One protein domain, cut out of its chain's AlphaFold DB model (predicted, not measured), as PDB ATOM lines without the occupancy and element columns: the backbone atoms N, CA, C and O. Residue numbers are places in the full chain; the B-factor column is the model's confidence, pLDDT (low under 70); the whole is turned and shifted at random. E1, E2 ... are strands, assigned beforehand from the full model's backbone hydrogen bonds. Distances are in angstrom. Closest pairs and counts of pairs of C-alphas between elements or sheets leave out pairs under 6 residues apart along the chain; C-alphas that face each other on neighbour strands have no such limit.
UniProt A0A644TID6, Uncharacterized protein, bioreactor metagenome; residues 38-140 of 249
ATOM      1  N   LEU A  38      35.790  18.990 -39.074       91.94
ATOM      2  CA  LEU A  38      37.043  18.237 -39.061       91.94
ATOM      3  C   LEU A  38      36.732  16.763 -38.780       91.94
ATOM      4  O   LEU A  38      35.850  16.449 -37.976       91.94
ATOM      5  N   TYR A  39      37.460  15.858 -39.420       90.31
ATOM      6  CA  TYR A  39      37.327  14.421 -39.228       90.31
ATOM      7  C   TYR A  39      38.397  13.896 -38.274       90.31
ATOM      8  O   TYR A  39      39.587  14.192 -38.395       90.31
ATOM      9  N   ARG A  40      37.965  13.097 -37.301       89.62
ATOM     10  CA  ARG A  40      38.842  12.429 -36.339       89.62
ATOM     11  C   ARG A  40      39.555  11.246 -36.992       89.62
ATOM     12  O   ARG A  40      38.955  10.521 -37.779       89.62
ATOM     13  N   GLY A  41      40.821  11.035 -36.630       81.75
ATOM     14  CA  GLY A  41      41.624   9.904 -37.113       81.75
ATOM     15  C   GLY A  41      42.252  10.082 -38.499       81.75
ATOM     16  O   GLY A  41      42.905   9.157 -38.973       81.75
ATOM     17  N   VAL A  42      42.090  11.250 -39.129       85.81
ATOM     18  CA  VAL A  42      42.735  11.609 -40.400       85.81
ATOM     19  C   VAL A  42      43.317  13.018 -40.339       85.81
ATOM     20  O   VAL A  42      42.964  13.823 -39.473       85.81
ATOM     21  N   ASP A  43      44.214  13.313 -41.274       91.19
ATOM     22  CA  ASP A  43      44.790  14.640 -41.442       91.19
ATOM     23  C   ASP A  43      43.778  15.586 -42.090       91.19
ATOM     24  O   ASP A  43      43.282  15.334 -43.188       91.19
ATOM     25  N   ASN A  44      43.487  16.698 -41.414       92.81
ATOM     26  CA  ASN A  44      42.587  17.728 -41.917       92.81
ATOM     27  C   ASN A  44      43.412  18.911 -42.440       92.81
ATOM     28  O   ASN A  44      43.937  19.676 -41.623       92.81
ATOM     29  N   PRO A  45      43.562  19.081 -43.764       94.69
ATOM     30  CA  PRO A  45      44.237  20.244 -44.317       94.69
ATOM     31  C   PRO A  45      43.403  21.510 -44.078       94.69
ATOM     32  O   PRO A  45      42.204  21.541 -44.349       94.69
ATOM     33  N   ILE A  46      44.046  22.564 -43.580       94.38
ATOM     34  CA  ILE A  46      43.444  23.870 -43.292       94.38
ATOM     35  C   ILE A  46      44.293  24.948 -43.960       94.38
ATOM     36  O   ILE A  46      45.511  24.985 -43.780       94.38
ATOM     37  N   SER A  47      43.645  25.843 -44.703       92.88
ATOM     38  CA  SER A  47      44.269  27.052 -45.237       92.88
ATOM     39  C   SER A  47      43.800  28.264 -44.440       92.88
ATOM     40  O   SER A  47      42.607  28.419 -44.177       92.88
ATOM     41  N   ILE A  48      44.745  29.099 -44.027       93.06
ATOM     42  CA  ILE A  48      44.515  30.310 -43.251       93.06
ATOM     43  C   ILE A  48      45.192  31.451 -43.992       93.06
ATOM     44  O   ILE A  48      46.398  31.414 -44.222       93.06
ATOM     45  N   ALA A  49      44.404  32.467 -44.310       90.25
ATOM     46  CA  ALA A  49      44.868  33.714 -44.886       90.25
ATOM     47  C   ALA A  49      44.280  34.867 -44.077       90.25
ATOM     48  O   ALA A  49      43.125  34.810 -43.643       90.25
ATOM     49  N   VAL A  50      45.080  35.907 -43.868       91.19
ATOM     50  CA  VAL A  50      44.643  37.129 -43.198       91.19
ATOM     51  C   VAL A  50      45.049  38.312 -44.059       91.19
ATOM     52  O   VAL A  50      46.207  38.431 -44.449       91.19
ATOM     53  N   ASP A  51      44.085  39.177 -44.362       91.94
ATOM     54  CA  ASP A  51      44.337  40.349 -45.192       91.94
ATOM     55  C   ASP A  51      45.372  41.280 -44.541       91.94
ATOM     56  O   ASP A  51      45.358  41.512 -43.330       91.94
ATOM     57  N   GLY A  52      46.307  41.776 -45.350       90.44
ATOM     58  CA  GLY A  52      47.406  42.630 -44.896       90.44
ATOM     59  C   GLY A  52      48.489  41.948 -44.044       90.44
ATOM     60  O   GLY A  52      49.428  42.631 -43.634       90.44
ATOM     61  N   ILE A  53      48.415  40.634 -43.788       89.69
ATOM     62  CA  ILE A  53      49.420  39.893 -43.005       89.69
ATOM     63  C   ILE A  53      50.048  38.798 -43.866       89.69
ATOM     64  O   ILE A  53      49.360  37.958 -44.430       89.69
ATOM     65  N   SER A  54      51.383  38.787 -43.941       90.81
ATOM     66  CA  SER A  54      52.109  37.715 -44.630       90.81
ATOM     67  C   SER A  54      51.912  36.375 -43.920       90.81
ATOM     68  O   SER A  54      52.084  36.279 -42.703       90.81
ATOM     69  N   ASP A  55      51.668  35.324 -44.702       90.38
ATOM     70  CA  ASP A  55      51.560  33.928 -44.269       90.38
ATOM     71  C   ASP A  55      52.714  33.450 -43.384       90.38
ATOM     72  O   ASP A  55      52.550  32.527 -42.579       90.38
ATOM     73  N   ASP A  56      53.895  34.049 -43.534       89.88
ATOM     74  CA  ASP A  56      55.080  33.716 -42.744       89.88
ATOM     75  C   ASP A  56      54.906  34.119 -41.266       89.88
ATOM     76  O   ASP A  56      55.422  33.429 -40.385       89.88
ATOM     77  N   TYR A  57      54.103  35.151 -40.989       90.81
ATOM     78  CA  TYR A  57      53.789  35.639 -39.640       90.81
ATOM     79  C   TYR A  57      52.484  35.077 -39.075       90.81
ATOM     80  O   TYR A  57      52.193  35.276 -37.899       90.81
ATOM     81  N   ILE A  58      51.700  34.359 -39.877       92.38
ATOM     82  CA  ILE A  58      50.491  33.697 -39.394       92.38
ATOM     83  C   ILE A  58      50.884  32.433 -38.624       92.38
ATOM     84  O   ILE A  58      51.658  31.593 -39.108       92.38
ATOM     85  N   ILE A  59      50.320  32.282 -37.431       93.81
ATOM     86  CA  ILE A  59      50.355  31.054 -36.638       93.81
ATOM     87  C   ILE A  59      48.934  30.658 -36.233       93.81
ATOM     88  O   ILE A  59      48.056  31.505 -36.059       93.81
ATOM     89  N   ALA A  60      48.716  29.357 -36.083       95.06
ATOM     90  CA  ALA A  60      47.435  28.802 -35.692       95.06
ATOM     91  C   ALA A  60      47.632  27.830 -34.540       95.06
ATOM     92  O   ALA A  60      48.574  27.035 -34.545       95.06
ATOM     93  N   GLU A  61      46.744  27.907 -33.562       95.50
ATOM     94  CA  GLU A  61      46.815  27.120 -32.339       95.50
ATOM     95  C   GLU A  61      45.430  26.637 -31.935       95.50
ATOM     96  O   GLU A  61      44.417  27.286 -32.195       95.50
ATOM     97  N   VAL A  62      45.384  25.485 -31.276       95.25
ATOM     98  CA  VAL A  62      44.139  24.955 -30.726       95.25
ATOM     99  C   VAL A  62      43.833  25.707 -29.436       95.25
ATOM    100  O   VAL A  62      44.581  25.637 -28.469       95.25
ATOM    101  N   SER A  63      42.734  26.455 -29.452       91.75
ATOM    102  CA  SER A  63      42.264  27.284 -28.334       91.75
ATOM    103  C   SER A  63      41.183  26.593 -27.497       91.75
ATOM    104  O   SER A  63      40.998  26.938 -26.334       91.75
ATOM    105  N   ASN A  64      40.485  25.603 -28.066       90.31
ATOM    106  CA  ASN A  64      39.542  24.742 -27.351       90.31
ATOM    107  C   ASN A  64      39.505  23.334 -27.963       90.31
ATOM    108  O   ASN A  64      39.579  23.189 -29.188       90.31
ATOM    109  N   GLY A  65      39.313  22.333 -27.101       90.00
ATOM    110  CA  GLY A  65      39.360  20.906 -27.424       90.00
ATOM    111  C   GLY A  65      40.790  20.368 -27.565       90.00
ATOM    112  O   GLY A  65      41.758  21.068 -27.273       90.00
ATOM    113  N   SER A  66      40.923  19.107 -27.976       90.44
ATOM    114  CA  SER A  66      42.221  18.431 -28.119       90.44
ATOM    115  C   SER A  66      42.513  18.075 -29.574       90.44
ATOM    116  O   SER A  66      41.825  17.242 -30.172       90.44
ATOM    117  N   ALA A  67      43.536  18.709 -30.142       93.69
ATOM    118  CA  ALA A  67      44.064  18.398 -31.462       93.69
ATOM    119  C   ALA A  67      45.522  18.849 -31.581       93.69
ATOM    120  O   ALA A  67      45.957  19.803 -30.931       93.69
ATOM    121  N   LYS A  68      46.262  18.206 -32.481       94.56
ATOM    122  CA  LYS A  68      47.568  18.675 -32.940       94.56
ATOM    123  C   LYS A  68      47.384  19.491 -34.205       94.56
ATOM    124  O   LYS A  68      46.787  19.010 -35.164       94.56
ATOM    125  N   ILE A  69      47.931  20.700 -34.229       95.62
ATOM    126  CA  ILE A  69      47.986  21.529 -35.433       95.62
ATOM    127  C   ILE A  69      49.442  21.747 -35.836       95.62
ATOM    128  O   ILE A  69      50.277  22.144 -35.025       95.62
ATOM    129  N   LYS A  70      49.763  21.449 -37.096       95.44
ATOM    130  CA  LYS A  70      51.116  21.573 -37.642       95.44
ATOM    131  C   LYS A  70      51.093  22.439 -38.891       95.44
ATOM    132  O   LYS A  70      50.347  22.149 -39.820       95.44
ATOM    133  N   LYS A  71      51.952  23.459 -38.942       93.94
ATOM    134  CA  LYS A  71      52.201  24.232 -40.167       93.94
ATOM    135  C   LYS A  71      52.988  23.362 -41.150       93.94
ATOM    136  O   LYS A  71      54.050  22.846 -40.801       93.94
ATOM    137  N   VAL A  72      52.455  23.176 -42.351       94.75
ATOM    138  CA  VAL A  72      53.070  22.374 -43.425       94.75
ATOM    139  C   VAL A  72      53.513  23.220 -44.616       94.75
ATOM    140  O   VAL A  72      54.305  22.759 -45.431       94.75
ATOM    141  N   GLY A  73      53.058  24.471 -44.693       89.94
ATOM    142  CA  GLY A  73      53.461  25.435 -45.711       89.94
ATOM    143  C   GLY A  73      53.005  26.849 -45.358       89.94
ATOM    144  O   GLY A  73      52.447  27.088 -44.284       89.94
ATOM    145  N   LYS A  74      53.232  27.796 -46.271       87.38
ATOM    146  CA  LYS A  74      52.707  29.163 -46.143       87.38
ATOM    147  C   LYS A  74      51.178  29.116 -46.073       87.38
ATOM    148  O   LYS A  74      50.553  28.449 -46.895       87.38
ATOM    149  N   GLY A  75      50.614  29.677 -45.001       84.31
ATOM    150  CA  GLY A  75      49.173  29.660 -44.722       84.31
ATOM    151  C   GLY A  75      48.546  28.262 -44.603       84.31
ATOM    152  O   GLY A  75      47.330  28.157 -44.524       84.31
ATOM    153  N   SER A  76      49.334  27.181 -44.604       92.44
ATOM    154  CA  SER A  76      48.836  25.807 -44.756       92.44
ATOM    155  C   SER A  76      49.155  24.971 -43.527       92.44
ATOM    156  O   SER A  76      50.313  24.871 -43.107       92.44
ATOM    157  N   TYR A  77      48.129  24.337 -42.976       95.62
ATOM    158  CA  TYR A  77      48.182  23.572 -41.739       95.62
ATOM    159  C   TYR A  77      47.544  22.202 -41.921       95.62
ATOM    160  O   TYR A  77      46.666  22.017 -42.757       95.62
ATOM    161  N   ILE A  78      47.968  21.251 -41.100       95.62
ATOM    162  CA  ILE A  78      47.267  19.989 -40.892       95.62
ATOM    163  C   ILE A  78      46.814  19.955 -39.439       95.62
ATOM    164  O   ILE A  78      47.640  20.092 -38.532       95.62
ATOM    165  N   ALA A  79      45.511  19.786 -39.229       95.56
ATOM    166  CA  ALA A  79      44.925  19.510 -37.928       95.56
ATOM    167  C   ALA A  79      44.611  18.013 -37.802       95.56
ATOM    168  O   ALA A  79      43.918  17.434 -38.640       95.56
ATOM    169  N   ASN A  80      45.105  17.391 -36.741       94.50
ATOM    170  CA  ASN A  80      44.879  15.989 -36.422       94.50
ATOM    171  C   ASN A  80      44.178  15.904 -35.061       94.50
ATOM    172  O   ASN A  80      44.698  16.396 -34.056       94.50
ATOM    173  N   ILE A  81      42.967  15.344 -35.039       93.56
ATOM    174  CA  ILE A  81      42.171  15.224 -33.812       93.56
ATOM    175  C   ILE A  81      42.556  13.928 -33.104       93.56
ATOM    176  O   ILE A  81      42.378  12.850 -33.673       93.56
ATOM    177  N   GLU A  82      43.056  14.040 -31.875       81.31
ATOM    178  CA  GLU A  82      43.700  12.917 -31.183       81.31
ATOM    179  C   GLU A  82      42.698  11.972 -30.518       81.31
ATOM    180  O   GLU A  82      42.831  10.757 -30.628       81.31
ATOM    181  N   ASP A  83      41.657  12.520 -29.886       83.56
ATOM    182  CA  ASP A  83      40.763  11.746 -29.024       83.56
ATOM    183  C   ASP A  83      39.286  12.097 -29.215       83.56
ATOM    184  O   ASP A  83      38.924  13.204 -29.627       83.56
ATOM    185  N   LYS A  84      38.415  11.148 -28.846       85.94
ATOM    186  CA  LYS A  84      36.961  11.355 -28.717       85.94
ATOM    187  C   LYS A  84      36.570  12.025 -27.402       85.94
ATOM    188  O   LYS A  84      35.515  12.647 -27.310       85.94
ATOM    189  N   ILE A  85      37.427  11.914 -26.392       86.00
ATOM    190  CA  ILE A  85      37.236  12.509 -25.074       86.00
ATOM    191  C   ILE A  85      38.479  13.318 -24.737       86.00
ATOM    192  O   ILE A  85      39.582  12.786 -24.751       86.00
ATOM    193  N   THR A  86      38.291  14.575 -24.359       83.81
ATOM    194  CA  THR A  86      39.342  15.385 -23.747       83.81
ATOM    195  C   THR A  86      39.260  15.249 -22.232       83.81
ATOM    196  O   THR A  86      38.184  15.372 -21.639       83.81
ATOM    197  N   LEU A  87      40.405  14.982 -21.604       83.94
ATOM    198  CA  LEU A  87      40.552  14.999 -20.153       83.94
ATOM    199  C   LEU A  87      40.989  16.395 -19.723       83.94
ATOM    200  O   LEU A  87      42.094  16.824 -20.043       83.94
ATOM    201  N   VAL A  88      40.126  17.097 -18.996       84.69
ATOM    202  CA  VAL A  88      40.442  18.422 -18.451       84.69
ATOM    203  C   VAL A  88      40.656  18.297 -16.955       84.69
ATOM    204  O   VAL A  88      39.781  17.806 -16.241       84.69
ATOM    205  N   ASN A  89      41.810  18.754 -16.476       86.06
ATOM    206  CA  ASN A  89      42.043  18.934 -15.050       86.06
ATOM    207  C   ASN A  89      41.454  20.281 -14.641       86.06
ATOM    208  O   ASN A  89      41.947  21.328 -15.050       86.06
ATOM    209  N   VAL A  90      40.382  20.241 -13.858       84.56
ATOM    210  CA  VAL A  90      39.769  21.430 -13.278       84.56
ATOM    211  C   VAL A  90      40.287  21.574 -11.857       84.56
ATOM    212  O   VAL A  90      40.118  20.661 -11.046       84.56
ATOM    213  N   VAL A  91      40.921  22.712 -11.587       86.75
ATOM    214  CA  VAL A  91      41.280  23.163 -10.241       86.75
ATOM    215  C   VAL A  91      40.187  24.125  -9.800       86.75
ATOM    216  O   VAL A  91      39.907  25.104 -10.491       86.75
ATOM    217  N   ILE A  92      39.517  23.801  -8.700       84.81
ATOM    218  CA  ILE A  92      38.513  24.669  -8.090       84.81
ATOM    219  C   ILE A  92      39.114  25.217  -6.810       84.81
ATOM    220  O   ILE A  92      39.258  24.470  -5.843       84.81
ATOM    221  N   ASP A  93      39.412  26.510  -6.819       90.75
ATOM    222  CA  ASP A  93      39.775  27.259  -5.626       90.75
ATOM    223  C   ASP A  93      38.492  27.777  -4.964       90.75
ATOM    224  O   ASP A  93      37.662  28.430  -5.601       90.75
ATOM    225  N   SER A  94      38.298  27.472  -3.684       85.25
ATOM    226  CA  SER A  94      37.195  28.019  -2.889       85.25
ATOM    227  C   SER A  94      37.704  28.524  -1.552       85.25
ATOM    228  O   SER A  94      38.627  27.943  -0.993       85.25
ATOM    229  N   VAL A  95      37.081  29.574  -1.025       88.44
ATOM    230  CA  VAL A  95      37.395  30.115   0.299       88.44
ATOM    231  C   VAL A  95      36.133  30.068   1.147       88.44
ATOM    232  O   VAL A  95      35.078  30.526   0.702       88.44
ATOM    233  N   ASP A  96      36.212  29.487   2.342       87.12
ATOM    234  CA  ASP A  96      35.072  29.476   3.259       87.12
ATOM    235  C   ASP A  96      34.852  30.843   3.933       87.12
ATOM    236  O   ASP A  96      35.632  31.788   3.802       87.12
ATOM    237  N   THR A  97      33.782  30.955   4.721       89.19
ATOM    238  CA  THR A  97      33.448  32.184   5.461       89.19
ATOM    239  C   THR A  97      34.485  32.578   6.521       89.19
ATOM    240  O   THR A  97      34.345  33.631   7.140       89.19
ATOM    241  N   LYS A  98      35.483  31.729   6.790       90.06
ATOM    242  CA  LYS A  98      36.562  31.947   7.761       90.06
ATOM    243  C   LYS A  98      37.903  32.246   7.085       90.06
ATOM    244  O   LYS A  98      38.888  32.437   7.794       90.06
ATOM    245  N   GLY A  99      37.945  32.314   5.755       86.31
ATOM    246  CA  GLY A  99      39.171  32.573   5.005       86.31
ATOM    247  C   GLY A  99      40.034  31.332   4.766       86.31
ATOM    248  O   GLY A  99      41.198  31.482   4.408       86.31
ATOM    249  N   VAL A 100      39.513  30.119   4.976       88.19
ATOM    250  CA  VAL A 100      40.241  28.879   4.672       88.19
ATOM    251  C   VAL A 100      40.099  28.566   3.188       88.19
ATOM    252  O   VAL A 100      38.982  28.435   2.689       88.19
ATOM    253  N   GLU A 101      41.229  28.435   2.495       90.56
ATOM    254  CA  GLU A 101      41.282  28.066   1.082       90.56
ATOM    255  C   GLU A 101      41.219  26.543   0.899       90.56
ATOM    256  O   GLU A 101      41.870  25.773   1.608       90.56
ATOM    257  N   TYR A 102      40.460  26.106  -0.099       86.69
ATOM    258  CA  TYR A 102      40.317  24.720  -0.512       86.69
ATOM    259  C   TYR A 102      40.590  24.623  -2.002       86.69
ATOM    260  O   TYR A 102      39.992  25.362  -2.781       86.69
ATOM    261  N   GLN A 103      41.429  23.663  -2.386       87.31
ATOM    262  CA  GLN A 103      41.633  23.302  -3.783       87.31
ATOM    263  C   GLN A 103      41.089  21.905  -4.036       87.31
ATOM    264  O   GLN A 103      41.471  20.941  -3.368       87.31
ATOM    265  N   LEU A 104      40.205  21.789  -5.020       85.00
ATOM    266  CA  LEU A 104      39.744  20.503  -5.518       85.00
ATOM    267  C   LEU A 104      40.246  20.298  -6.941       85.00
ATOM    268  O   LEU A 104      39.865  21.032  -7.850       85.00
ATOM    269  N   ASN A 105      41.025  19.236  -7.134       89.06
ATOM    270  CA  ASN A 105      41.481  18.811  -8.449       89.06
ATOM    271  C   ASN A 105      40.580  17.687  -8.953       89.06
ATOM    272  O   ASN A 105      40.539  16.601  -8.367       89.06
ATOM    273  N   ARG A 106      39.862  17.929 -10.051       87.50
ATOM    274  CA  ARG A 106      39.007  16.923 -10.689       87.50
ATOM    275  C   ARG A 106      39.340  16.792 -12.165       87.50
ATOM    276  O   ARG A 106      39.300  17.769 -12.905       87.50
ATOM    277  N   THR A 107      39.573  15.563 -12.611       89.38
ATOM    278  CA  THR A 107      39.636  15.253 -14.042       89.38
ATOM    279  C   THR A 107      38.224  15.040 -14.579       89.38
ATOM    280  O   THR A 107      37.494  14.158 -14.115       89.38
ATOM    281  N   ILE A 108      37.828  15.847 -15.560       88.12
ATOM    282  CA  ILE A 108      36.534  15.760 -16.239       88.12
ATOM    283  C   ILE A 108      36.749  15.196 -17.643       88.12
ATOM    284  O   ILE A 108      37.663  15.605 -18.354       88.12
ATOM    285  N   LYS A 109      35.890  14.251 -18.034       89.12
ATOM    286  CA  LYS A 109      35.805  13.710 -19.394       89.12
ATOM    287  C   LYS A 109      34.808  14.542 -20.189       89.12
ATOM    288  O   LYS A 109      33.618  14.502 -19.882       89.12
ATOM    289  N   ILE A 110      35.284  15.277 -21.184       87.19
ATOM    290  CA  ILE A 110      34.448  16.118 -22.047       87.19
ATOM    291  C   ILE A 110      34.476  15.536 -23.465       87.19
ATOM    292  O   ILE A 110      35.561  15.191 -23.939       87.19
ATOM    293  N   PRO A 111      33.330  15.402 -24.158       89.31
ATOM    294  CA  PRO A 111      33.321  15.052 -25.574       89.31
ATOM    295  C   PRO A 111      34.156  16.046 -26.385       89.31
ATOM    296  O   PRO A 111      33.955  17.257 -26.299       89.31
ATOM    297  N   ASN A 112      35.089  15.539 -27.185       92.62
ATOM    298  CA  ASN A 112      35.954  16.352 -28.039       92.62
ATOM    299  C   ASN A 112      35.314  16.539 -29.425       92.62
ATOM    300  O   ASN A 112      35.904  16.217 -30.459       92.62
ATOM    301  N   ASP A 113      34.050  16.968 -29.424       92.81
ATOM    302  CA  ASP A 113      33.203  17.074 -30.621       92.81
ATOM    303  C   ASP A 113      33.221  18.484 -31.233       92.81
ATOM    304  O   ASP A 113      32.584  18.748 -32.255       92.81
ATOM    305  N   VAL A 114      33.963  19.403 -30.612       92.56
ATOM    306  CA  VAL A 114      34.148  20.782 -31.056       92.56
ATOM    307  C   VAL A 114      35.605  21.183 -30.853       92.56
ATOM    308  O   VAL A 114      36.135  21.058 -29.753       92.56
ATOM    309  N   ILE A 115      36.233  21.713 -31.902       94.69
ATOM    310  CA  ILE A 115      37.608  22.226 -31.880       94.69
ATOM    311  C   ILE A 115      37.570  23.693 -32.258       94.69
ATOM    312  O   ILE A 115      36.925  24.061 -33.236       94.69
ATOM    313  N   THR A 116      38.250  24.548 -31.502       94.38
ATOM    314  CA  THR A 116      38.406  25.960 -31.885       94.38
ATOM    315  C   THR A 116      39.861  26.248 -32.183       94.38
ATOM    316  O   THR A 116      40.733  26.004 -31.350       94.38
ATOM    317  N   ILE A 117      40.124  26.776 -33.372       96.06
ATOM    318  CA  ILE A 117      41.460  27.172 -33.808       96.06
ATOM    319  C   ILE A 117      41.548  28.688 -33.704       96.06
ATOM    320  O   ILE A 117      40.788  29.400 -34.361       96.06
ATOM    321  N   GLY A 118      42.458  29.161 -32.860       95.19
ATOM    322  CA  GLY A 118      42.845  30.560 -32.768       95.19
ATOM    323  C   GLY A 118      43.934  30.869 -33.788       95.19
ATOM    324  O   GLY A 118      44.872  30.094 -33.971       95.19
ATOM    325  N   VAL A 119      43.806  32.012 -34.445       96.00
ATOM    326  CA  VAL A 119      44.744  32.537 -35.433       96.00
ATOM    327  C   VAL A 119      45.408  33.771 -34.845       96.00
ATOM    328  O   VAL A 119      44.736  34.669 -34.328       96.00
ATOM    329  N   TYR A 120      46.731  33.821 -34.939       94.44
ATOM    330  CA  TYR A 120      47.538  34.907 -34.409       94.44
ATOM    331  C   TYR A 120      48.545  35.379 -35.457       94.44
ATOM    332  O   TYR A 120      49.004  34.598 -36.291       94.44
ATOM    333  N   SER A 121      48.912  36.653 -35.375       93.75
ATOM    334  CA  SER A 121      50.115  37.183 -36.010       93.75
ATOM    335  C   SER A 121      51.259  37.095 -35.014       93.75
ATOM    336  O   SER A 121      51.089  37.489 -33.857       93.75
ATOM    337  N   GLN A 122      52.414  36.600 -35.438       90.94
ATOM    338  CA  GLN A 122      53.617  36.572 -34.623       90.94
ATOM    339  C   GLN A 122      54.793  37.207 -35.365       90.94
ATOM    340  O   GLN A 122      55.259  36.689 -36.379       90.94
ATOM    341  N   LEU A 123      55.315  38.298 -34.801       88.00
ATOM    342  CA  LEU A 123      56.541  38.953 -35.251       88.00
ATOM    343  C   LEU A 123      57.555  38.930 -34.102       88.00
ATOM    344  O   LEU A 123      57.419  39.621 -33.094       88.00
ATOM    345  N   GLY A 124      58.577  38.083 -34.228       87.31
ATOM    346  CA  GLY A 124      59.521  37.840 -33.139       87.31
ATOM    347  C   GLY A 124      58.842  37.184 -31.929       87.31
ATOM    348  O   GLY A 124      58.330  36.067 -32.029       87.31
ATOM    349  N   LYS A 125      58.874  37.860 -30.774       87.44
ATOM    350  CA  LYS A 125      58.254  37.381 -29.522       87.44
ATOM    351  C   LYS A 125      56.831  37.897 -29.313       87.44
ATOM    352  O   LYS A 125      56.125  37.367 -28.459       87.44
ATOM    353  N   GLU A 126      56.425  38.927 -30.049       90.62
ATOM    354  CA  GLU A 126      55.093  39.499 -29.916       90.62
ATOM    355  C   GLU A 126      54.095  38.663 -30.702       90.62
ATOM    356  O   GLU A 126      54.309  38.349 -31.876       90.62
ATOM    357  N   LYS A 127      53.009  38.294 -30.029       92.94
ATOM    358  CA  LYS A 127      51.936  37.480 -30.581       92.94
ATOM    359  C   LYS A 127      50.613  38.197 -30.370       92.94
ATOM    360  O   LYS A 127      50.224  38.469 -29.235       92.94
ATOM    361  N   VAL A 128      49.924  38.481 -31.467       94.31
ATOM    362  CA  VAL A 128      48.669  39.233 -31.491       94.31
ATOM    363  C   VAL A 128      47.558  38.321 -31.981       94.31
ATOM    364  O   VAL A 128      47.654  37.751 -33.064       94.31
ATOM    365  N   PHE A 129      46.505  38.172 -31.181       95.31
ATOM    366  CA  PHE A 129      45.311  37.436 -31.587       95.31
ATOM    367  C   PHE A 129      44.580  38.174 -32.707       95.31
ATOM    368  O   PHE A 129      44.381  39.384 -32.622       95.31
ATOM    369  N   LEU A 130      44.184  37.439 -33.743       94.38
ATOM    370  CA  LEU A 130      43.503  37.988 -34.912       94.38
ATOM    371  C   LEU A 130      42.043  37.546 -34.943       94.38
ATOM    372  O   LEU A 130      41.140  38.375 -34.975       94.38
ATOM    373  N   ASN A 131      41.814  36.232 -34.946       93.94
ATOM    374  CA  ASN A 131      40.479  35.648 -35.005       93.94
ATOM    375  C   ASN A 131      40.504  34.197 -34.509       93.94
ATOM    376  O   ASN A 131      41.569  33.610 -34.335       93.94
ATOM    377  N   GLN A 132      39.338  33.591 -34.325       94.56
ATOM    378  CA  GLN A 132      39.200  32.163 -34.080       94.56
ATOM    379  C   GLN A 132      38.065  31.572 -34.910       94.56
ATOM    380  O   GLN A 132      37.118  32.259 -35.289       94.56
ATOM    381  N   THR A 133      38.149  30.281 -35.198       92.88
ATOM    382  CA  THR A 133      37.097  29.545 -35.902       92.88
ATOM    383  C   THR A 133      36.814  28.239 -35.188       92.88
ATOM    384  O   THR A 133      37.731  27.513 -34.803       92.88
ATOM    385  N   THR A 134      35.528  27.946 -35.013       93.50
ATOM    386  CA  THR A 134      35.048  26.731 -34.365       93.50
ATOM    387  C   THR A 134      34.593  25.716 -35.407       93.50
ATOM    388  O   THR A 134      33.780  26.016 -36.282       93.50
ATOM    389  N   PHE A 135      35.091  24.495 -35.264       94.25
ATOM    390  CA  PHE A 135      34.799  23.345 -36.100       94.25
ATOM    391  C   PHE A 135      34.041  22.304 -35.289       94.25
ATOM    392  O   PHE A 135      34.374  22.042 -34.131       94.25
ATOM    393  N   LYS A 136      33.048  21.668 -35.909       93.38
ATOM    394  CA  LYS A 136      32.499  20.414 -35.387       93.38
ATOM    395  C   LYS A 136      33.456  19.283 -35.733       93.38
ATOM    396  O   LYS A 136      34.012  19.260 -36.827       93.38
ATOM    397  N   VAL A 137      33.612  18.329 -34.832       92.62
ATOM    398  CA  VAL A 137      34.360  17.104 -35.099       92.62
ATOM    399  C   VAL A 137      33.378  15.990 -35.410       92.62
ATOM    400  O   VAL A 137      32.400  15.793 -34.689       92.62
ATOM    401  N   LYS A 138      33.646  15.251 -36.483       89.00
ATOM    402  CA  LYS A 138      32.967  13.991 -36.780       89.00
ATOM    403  C   LYS A 138      33.961  12.842 -36.769       89.00
ATOM    404  O   LYS A 138      35.130  13.009 -37.108       89.00
ATOM    405  N   ASP A 139      33.480  11.670 -36.382       86.38
ATOM    406  CA  ASP A 139      34.213  10.432 -36.608       86.38
ATOM    407  C   ASP A 139      34.233  10.127 -38.110       86.38
ATOM    408  O   ASP A 139      33.233  10.323 -38.805       86.38
ATOM    409  N   ILE A 140      35.375   9.657 -38.612       82.00
ATOM    410  CA  ILE A 140      35.419   9.026 -39.927       82.00
ATOM    411  C   ILE A 140      34.672   7.691 -39.851       82.00
ATOM    412  O   ILE A 140      34.928   6.875 -38.962       82.00
TER     413      ILE A 140
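Overview. This is residues 38 to 140 of the 249 residues of an uncharacterized protein of bioreactor metagenome (UniProt A0A644TID6). A strongly curled four-stranded sheet, E1 E9 E8 E3, and a small twisted sheet, E2 E5 E4, make a loose body, partly face to face and open between E2 and E9; from it the long hairpin E6 and E7 sticks out as an arm. The printed part has 103 residues with no named helix and nine strands, E1 to E9 in chain order, all strand in class. The larger sheet is mixed, the others antiparallel. The whole is loose, with a radius of gyration of the C-alphas of 17.7 A, and spans 55 by 37 by 17 A, only just flat.

Arrangement. Begin at E9, residues 126 to 139, which bends by 65 degrees at residue 130. Its antiparallel neighbour is E8, residues 114 to 123, with N 117 and O 133 2.9 A apart. Its residues 137 to 139 pair with parallel E1, residues 38 to 40, where N 40 and O 138 are 2.8 A apart. Look next for the edge strand E3, residues 58 to 64, the antiparallel neighbour of E8, with N 61 and O 118 2.9 A apart. E4, residues 67 to 73, comes closest to E3 at the C-alphas of Ile 69 and Glu 61, 6.5 A. E4 and E5, residues 76 to 81, form a hairpin, with N 70 and O 78 2.9 A apart. E2, residues 43 to 47, is antiparallel to E5, with N 46 and O 77 2.8 A apart. E6, residues 85 to 95, and E7, residues 101 to 111, form a hairpin apart from E3, with N 90 and O 106 2.9 A apart.

Along the chain. Find C-alpha 38 at (37.043, 18.237, -39.061), where E1 begins; E9 ends at C-alpha 139, (34.213, 10.432, -36.608), after 36.4 A. E6 runs 30.9 A and E7 30.7 A.

Size, cuts and confidence. Look for the farthest C-alphas at Gly 73 and Lys 98, 56.5 A apart. The printed part has no cut, no link is long, and no printed residue is under 70 in pLDDT.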